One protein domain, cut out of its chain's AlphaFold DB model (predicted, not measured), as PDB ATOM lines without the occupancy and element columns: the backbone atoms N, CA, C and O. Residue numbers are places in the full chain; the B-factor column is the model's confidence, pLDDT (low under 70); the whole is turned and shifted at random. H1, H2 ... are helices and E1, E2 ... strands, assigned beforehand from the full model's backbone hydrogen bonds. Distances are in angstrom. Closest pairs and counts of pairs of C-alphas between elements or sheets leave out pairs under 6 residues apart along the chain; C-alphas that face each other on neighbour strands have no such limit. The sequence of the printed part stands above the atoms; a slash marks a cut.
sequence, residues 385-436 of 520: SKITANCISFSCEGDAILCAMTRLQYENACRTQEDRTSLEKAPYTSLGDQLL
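What this domain is: This is residues 385 to 436 of the 520 residues of an uncharacterized protein of Herbaspirillum sp. Sphag64 (UniProt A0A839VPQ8). One long helix, H1, makes the long axis of a rod, with a small two-stranded hairpin, E1 and E2, packed beside its residues 402 to 414. At the other end of H1 the chain turns a corner into a short helix, H2, which is about perpendicular to it and away from the hairpin. The printed part has 52 residues, with two named strands followed by two named helices in the order E1, E2, H1, H2; the sheet has the order E1 - E2 and is antiparallel, and the class is mixed, helices and strands. The whole is extended, with a radius of gyration of the C-alphas of 16.0 A and spans of 48 by 17 by 12 A.

How they stand to each other: The sheet is a hairpin of E1, residues 386 to 390, and E2, residues 393 to 397. Their directions stand at 176 degrees, antiparallel, and the C-alphas of Ala 389 and Phe 394, which face each other, are 4.3 A apart. Across the pair, N 388 and O 395 are within hydrogen-bond range at 2.8 A, and so are N 395 and O 388 at 2.8 A. H1, residues 400 to 424, follows E2 over a tight link of 2 residues, and its residues 402 to 414 have C-alphas within 10 A of C-alphas of the sheet, in 15 pairs with E2 and 11 with E1. The closest C-alphas of E2 and H1 are those of Cys 396 and Cys 403, 5.6 A apart. The closest of E1 and H1 are those of Ala 389 and Tyr 410, 7.7 A apart. H2, residues 429 to 436, is close to H1 but not clearly touching it, with the closest C-alphas, those of Leu 423 and Thr 429, 6.7 A apart. The lines of H1 and H2 stand at 79 degrees, about perpendicular. H2 is apart from E1 and from E2. In H1 and H2 every O i to N i+4 pair is within hydrogen-bond range.

Where its parts are: E1 begins at C-alpha 386, (44.307, 41.187, 1.086), and is 13.6 A long from first to last C-alpha. E2 is 13.5 A long. H1 measures 35.9 A, from C-alpha 400 at (54.639, 38.692, 5.848) to C-alpha 424 at (46.095, 17.417, -21.827). H2 measures 10.2 A and ends at C-alpha 436, (39.312, 4.917, -19.467).

The domain as a whole: The two C-alphas farthest apart are those of Asp 399 and Leu 435, 48.1 A. Residues 425 to 432, of which 429 to 432 belong to H2, stand free. The printed part has no cut, and the links E1 to E2, E2 to H1 and H1 to H2 are tight. The mean pLDDT of the printed part is 86.0, that of H2 is 79, and no printed residue is under 70.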
ATOM      1  N   SER A 385      44.472  40.664   5.759       80.69
ATOM      2  CA  SER A 385      45.337  40.240   4.669       80.69
ATOM      3  C   SER A 385      44.550  40.242   3.360       80.69
ATOM      4  O   SER A 385      43.629  39.444   3.192       80.69
ATOM      5  N   LYS A 386      44.903  41.127   2.424       87.50
ATOM      6  CA  LYS A 386      44.307  41.187   1.086       87.50
ATOM      7  C   LYS A 386      45.224  40.486   0.095       87.50
ATOM      8  O   LYS A 386      46.346  40.924  -0.154       87.50
ATOM      9  N   ILE A 387      44.735  39.393  -0.484       88.56
ATOM     10  CA  ILE A 387      45.483  38.570  -1.438       88.56
ATOM     11  C   ILE A 387      44.904  38.801  -2.832       88.56
ATOM     12  O   ILE A 387      43.707  38.650  -3.053       88.56
ATOM     13  N   THR A 388      45.746  39.190  -3.785       87.88
ATOM     14  CA  THR A 388      45.403  39.302  -5.207       87.88
ATOM     15  C   THR A 388      46.431  38.505  -5.995       87.88
ATOM     16  O   THR A 388      47.588  38.908  -6.089       87.88
ATOM     17  N   ALA A 389      46.032  37.355  -6.534       85.88
ATOM     18  CA  ALA A 389      46.943  36.448  -7.221       85.88
ATOM     19  C   ALA A 389      46.353  35.947  -8.545       85.88
ATOM     20  O   ALA A 389      45.199  35.525  -8.608       85.88
ATOM     21  N   ASN A 390      47.171  35.990  -9.593       87.94
ATOM     22  CA  ASN A 390      47.022  35.245 -10.839       87.94
ATOM     23  C   ASN A 390      48.345  34.493 -11.100       87.94
ATOM     24  O   ASN A 390      49.370  34.827 -10.506       87.94
ATOM     25  N   CYS A 391      48.371  33.483 -11.976       88.69
ATOM     26  CA  CYS A 391      49.601  32.703 -12.215       88.69
ATOM     27  C   CYS A 391      50.783  33.507 -12.786       88.69
ATOM     28  O   CYS A 391      51.887  32.987 -12.876       88.69
ATOM     29  N   ILE A 392      50.572  34.781 -13.130       88.50
ATOM     30  CA  ILE A 392      51.578  35.688 -13.692       88.50
ATOM     31  C   ILE A 392      52.056  36.718 -12.644       88.50
ATOM     32  O   ILE A 392      53.152  37.261 -12.745       88.50
ATOM     33  N   SER A 393      51.257  37.001 -11.618       89.81
ATOM     34  CA  SER A 393      51.476  38.063 -10.639       89.81
ATOM     35  C   SER A 393      50.797  37.725  -9.313       89.81
ATOM     36  O   SER A 393      49.608  37.420  -9.249       89.81
ATOM     37  N   PHE A 394      51.571  37.816  -8.236       94.19
ATOM     38  CA  PHE A 394      51.119  37.589  -6.869       94.19
ATOM     39  C   PHE A 394      51.352  38.861  -6.053       94.19
ATOM     40  O   PHE A 394      52.487  39.328  -5.950       94.19
ATOM     41  N   SER A 395      50.290  39.403  -5.464       94.62
ATOM     42  CA  SER A 395      50.340  40.506  -4.506       94.62
ATOM     43  C   SER A 395      49.615  40.100  -3.227       94.62
ATOM     44  O   SER A 395      48.509  39.561  -3.268       94.62
ATOM     45  N   CYS A 396      50.246  40.344  -2.084       93.62
ATOM     46  CA  CYS A 396      49.669  40.083  -0.775       93.62
ATOM     47  C   CYS A 396      50.005  41.248   0.149       93.62
ATOM     48  O   CYS A 396      51.175  41.569   0.359       93.62
ATOM     49  N   GLU A 397      48.970  41.891   0.671       92.25
ATOM     50  CA  GLU A 397      49.066  42.937   1.682       92.25
ATOM     51  C   GLU A 397      48.657  42.317   3.015       92.25
ATOM     52  O   GLU A 397      47.547  41.809   3.104       92.25
ATOM     53  N   GLY A 398      49.519  42.313   4.035       87.69
ATOM     54  CA  GLY A 398      49.194  41.704   5.331       87.69
ATOM     55  C   GLY A 398      50.414  41.195   6.094       87.69
ATOM     56  O   GLY A 398      51.506  41.761   5.996       87.69
ATOM     57  N   ASP A 399      50.220  40.122   6.861       86.38
ATOM     58  CA  ASP A 399      51.294  39.429   7.573       86.38
ATOM     59  C   ASP A 399      52.288  38.813   6.575       86.38
ATOM     60  O   ASP A 399      51.925  38.005   5.718       86.38
ATOM     61  N   ALA A 400      53.566  39.175   6.707       84.88
ATOM     62  CA  ALA A 400      54.639  38.692   5.848       84.88
ATOM     63  C   ALA A 400      54.770  37.158   5.857       84.88
ATOM     64  O   ALA A 400      55.079  36.571   4.819       84.88
ATOM     65  N   ILE A 401      54.514  36.503   6.995       87.06
ATOM     66  CA  ILE A 401      54.602  35.043   7.117       87.06
ATOM     67  C   ILE A 401      53.442  34.391   6.362       87.06
ATOM     68  O   ILE A 401      53.660  33.472   5.567       87.06
ATOM     69  N   LEU A 402      52.222  34.900   6.547       87.81
ATOM     70  CA  LEU A 402      51.047  34.409   5.828       87.81
ATOM     71  C   LEU A 402      51.199  34.626   4.318       87.81
ATOM     72  O   LEU A 402      51.016  33.691   3.542       87.81
ATOM     73  N   CYS A 403      51.644  35.813   3.904       91.88
ATOM     74  CA  CYS A 403      51.893  36.128   2.503       91.88
ATOM     75  C   CYS A 403      52.952  35.218   1.864       91.88
ATOM     76  O   CYS A 403      52.783  34.802   0.717       91.88
ATOM     77  N   ALA A 404      54.022  34.869   2.587       91.56
ATOM     78  CA  ALA A 404      55.039  33.940   2.094       91.56
ATOM     79  C   ALA A 404      54.483  32.517   1.909       91.56
ATOM     80  O   ALA A 404      54.730  31.887   0.878       91.56
ATOM     81  N   MET A 405      53.689  32.028   2.867       93.38
ATOM     82  CA  MET A 405      53.046  30.714   2.765       93.38
ATOM     83  C   MET A 405      52.046  30.661   1.608       93.38
ATOM     84  O   MET A 405      52.068  29.716   0.818       93.38
ATOM     85  N   THR A 406      51.203  31.686   1.463       93.19
ATOM     86  CA  THR A 406      50.215  31.729   0.380       93.19
ATOM     87  C   THR A 406      50.877  31.863  -0.987       93.19
ATOM     88  O   THR A 406      50.427  31.221  -1.933       93.19
ATOM     89  N   ARG A 407      51.990  32.604  -1.100       94.25
ATOM     90  CA  ARG A 407      52.772  32.671  -2.341       94.25
ATOM     91  C   ARG A 407      53.238  31.289  -2.784       94.25
ATOM     92  O   ARG A 407      53.050  30.933  -3.942       94.25
ATOM     93  N   LEU A 408      53.796  30.507  -1.862       93.12
ATOM     94  CA  LEU A 408      54.289  29.164  -2.162       93.12
ATOM     95  C   LEU A 408      53.155  28.209  -2.561       93.12
ATOM     96  O   LEU A 408      53.298  27.429  -3.500       93.12
ATOM     97  N   GLN A 409      52.019  28.266  -1.862       92.50
ATOM     98  CA  GLN A 409      50.844  27.470  -2.227       92.50
ATOM     99  C   GLN A 409      50.347  27.821  -3.632       92.50
ATOM    100  O   GLN A 409      50.034  26.928  -4.418       92.50
ATOM    101  N   TYR A 410      50.324  29.113  -3.956       93.06
ATOM    102  CA  TYR A 410      49.857  29.603  -5.241       93.06
ATOM    103  C   TYR A 410      50.806  29.231  -6.389       93.06
ATOM    104  O   TYR A 410      50.361  28.751  -7.429       93.06
ATOM    105  N   GLU A 411      52.117  29.360  -6.184       92.81
ATOM    106  CA  GLU A 411      53.139  28.949  -7.154       92.81
ATOM    107  C   GLU A 411      53.043  27.449  -7.481       92.81
ATOM    108  O   GLU A 411      53.047  27.058  -8.649       92.81
ATOM    109  N   ASN A 412      52.849  26.604  -6.464       91.62
ATOM    110  CA  ASN A 412      52.650  25.167  -6.660       91.62
ATOM    111  C   ASN A 412      51.345  24.844  -7.404       91.62
ATOM    112  O   ASN A 412      51.325  23.941  -8.248       91.62
ATOM    113  N   ALA A 413      50.261  25.571  -7.119       92.19
ATOM    114  CA  ALA A 413      48.993  25.403  -7.824       92.19
ATOM    115  C   ALA A 413      49.135  25.756  -9.314       92.19
ATOM    116  O   ALA A 413      48.717  24.974 -10.168       92.19
ATOM    117  N   CYS A 414      49.801  26.871  -9.626       94.50
ATOM    118  CA  CYS A 414      50.042  27.295 -11.004       94.50
ATOM    119  C   CYS A 414      50.929  26.315 -11.772       94.50
ATOM    120  O   CYS A 414      50.577  25.922 -12.882       94.50
ATOM    121  N   ARG A 415      52.012  25.826 -11.158       90.50
ATOM    122  CA  ARG A 415      52.866  24.800 -11.769       90.50
ATOM    123  C   ARG A 415      52.092  23.516 -12.075       90.50
ATOM    124  O   ARG A 415      52.213  22.958 -13.159       90.50
ATOM    125  N   THR A 416      51.230  23.085 -11.155       86.19
ATOM    126  CA  THR A 416      50.386  21.897 -11.368       86.19
ATOM    127  C   THR A 416      49.384  22.114 -12.506       86.19
ATOM    128  O   THR A 416      49.075  21.183 -13.249       86.19
ATOM    129  N   GLN A 417      48.866  23.334 -12.670       88.69
ATOM    130  CA  GLN A 417      47.952  23.668 -13.761       88.69
ATOM    131  C   GLN A 417      48.664  23.705 -15.123       88.69
ATOM    132  O   GLN A 417      48.127  23.196 -16.107       88.69
ATOM    133  N   GLU A 418      49.886  24.232 -15.191       86.25
ATOM    134  CA  GLU A 418      50.729  24.155 -16.393       86.25
ATOM    135  C   GLU A 418      51.063  22.702 -16.758       86.25
ATOM    136  O   GLU A 418      50.894  22.288 -17.907       86.25
ATOM    137  N   ASP A 419      51.432  21.882 -15.772       83.62
ATOM    138  CA  ASP A 419      51.701  20.458 -15.980       83.62
ATOM    139  C   ASP A 419      50.447  19.719 -16.477       83.62
ATOM    140  O   ASP A 419      50.526  18.921 -17.408       83.62
ATOM    141  N   ARG A 420      49.258  20.026 -15.943       80.75
ATOM    142  CA  ARG A 420      47.994  19.445 -16.431       80.75
ATOM    143  C   ARG A 420      47.660  19.876 -17.850       80.75
ATOM    144  O   ARG A 420      47.363  19.023 -18.678       80.75
ATOM    145  N   THR A 421      47.736  21.169 -18.148       83.06
ATOM    146  CA  THR A 421      47.432  21.682 -19.494       83.06
ATOM    147  C   THR A 421      48.439  21.197 -20.539       83.06
ATOM    148  O   THR A 421      48.081  21.017 -21.704       83.06
ATOM    149  N   SER A 422      49.693  20.954 -20.149       81.12
ATOM    150  CA  SER A 422      50.692  20.333 -21.023       81.12
ATOM    151  C   SER A 422      50.444  18.833 -21.217       81.12
ATOM    152  O   SER A 422      50.560  18.353 -22.346       81.12
ATOM    153  N   LEU A 423      50.011  18.109 -20.174       75.75
ATOM    154  CA  LEU A 423      49.568  16.715 -20.287       75.75
ATOM    155  C   LEU A 423      48.333  16.583 -21.183       75.75
ATOM    156  O   LEU A 423      48.313  15.739 -22.071       75.75
ATOM    157  N   GLU A 424      47.318  17.425 -21.008       75.88
ATOM    158  CA  GLU A 424      46.095  17.417 -21.827       75.88
ATOM    159  C   GLU A 424      46.390  17.649 -23.316       75.88
ATOM    160  O   GLU A 424      45.705  17.109 -24.179       75.88
ATOM    161  N   LYS A 425      47.456  18.392 -23.638       78.12
ATOM    162  CA  LYS A 425      47.925  18.593 -25.019       78.12
ATOM    163  C   LYS A 425      48.805  17.455 -25.547       78.12
ATOM    164  O   LYS A 425      49.129  17.448 -26.736       78.12
ATOM    165  N   ALA A 426      49.231  16.518 -24.702       78.31
ATOM    166  CA  ALA A 426      50.067  15.405 -25.127       78.31
ATOM    167  C   ALA A 426      49.248  14.390 -25.953       78.31
ATOM    168  O   ALA A 426      48.133  14.042 -25.587       78.31
ATOM    169  N   PRO A 427      49.802  13.811 -27.030       71.44
ATOM    170  CA  PRO A 427      49.067  12.889 -27.907       71.44
ATOM    171  C   PRO A 427      48.642  11.568 -27.233       71.44
ATOM    172  O   PRO A 427      47.879  10.796 -27.808       71.44
ATOM    173  N   TYR A 428      49.139  11.281 -26.026       70.75
ATOM    174  CA  TYR A 428      48.851  10.050 -25.287       70.75
ATOM    175  C   TYR A 428      47.698  10.183 -24.286       70.75
ATOM    176  O   TYR A 428      47.144   9.161 -23.882       70.75
ATOM    177  N   THR A 429      47.303  11.400 -23.898       75.44
ATOM    178  CA  THR A 429      46.175  11.601 -22.971       75.44
ATOM    179  C   THR A 429      44.848  11.307 -23.645       75.44
ATOM    180  O   THR A 429      44.043  10.590 -23.066       75.44
ATOM    181  N   SER A 430      44.681  11.665 -24.921       76.88
ATOM    182  CA  SER A 430      43.488  11.279 -25.685       76.88
ATOM    183  C   SER A 430      43.313   9.761 -25.798       76.88
ATOM    184  O   SER A 430      42.186   9.275 -25.800       76.88
ATOM    185  N   LEU A 431      44.411   8.999 -25.892       79.12
ATOM    186  CA  LEU A 431      44.359   7.535 -25.896       79.12
ATOM    187  C   LEU A 431      44.027   6.994 -24.499       79.12
ATOM    188  O   LEU A 431      43.215   6.083 -24.378       79.12
ATOM    189  N   GLY A 432      44.622   7.569 -23.450       79.00
ATOM    190  CA  GLY A 432      44.310   7.231 -22.061       79.00
ATOM    191  C   GLY A 432      42.839   7.469 -21.716       79.00
ATOM    192  O   GLY A 432      42.196   6.581 -21.165       79.00
ATOM    193  N   ASP A 433      42.284   8.610 -22.116       81.56
ATOM    194  CA  ASP A 433      40.880   8.959 -21.894       81.56
ATOM    195  C   ASP A 433      39.936   8.064 -22.702       81.56
ATOM    196  O   ASP A 433      38.907   7.631 -22.189       81.56
ATOM    197  N   GLN A 434      40.302   7.714 -23.941       81.19
ATOM    198  CA  GLN A 434      39.560   6.731 -24.740       81.19
ATOM    199  C   GLN A 434      39.550   5.352 -24.068       81.19
ATOM    200  O   GLN A 434      38.490   4.734 -23.970       81.19
ATOM    201  N   LEU A 435      40.689   4.898 -23.537       79.81
ATOM    202  CA  LEU A 435      40.794   3.635 -22.803       79.81
ATOM    203  C   LEU A 435      39.986   3.660 -21.495       79.81
ATOM    204  O   LEU A 435      39.251   2.713 -21.217       79.81
ATOM    205  N   LEU A 436      40.069   4.743 -20.715       79.38
ATOM    206  CA  LEU A 436      39.312   4.917 -19.467       79.38
ATOM    207  C   LEU A 436      37.803   5.025 -19.709       79.38
ATOM    208  O   LEU A 436      37.016   4.509 -18.918       79.38
TER     209      LEU A 436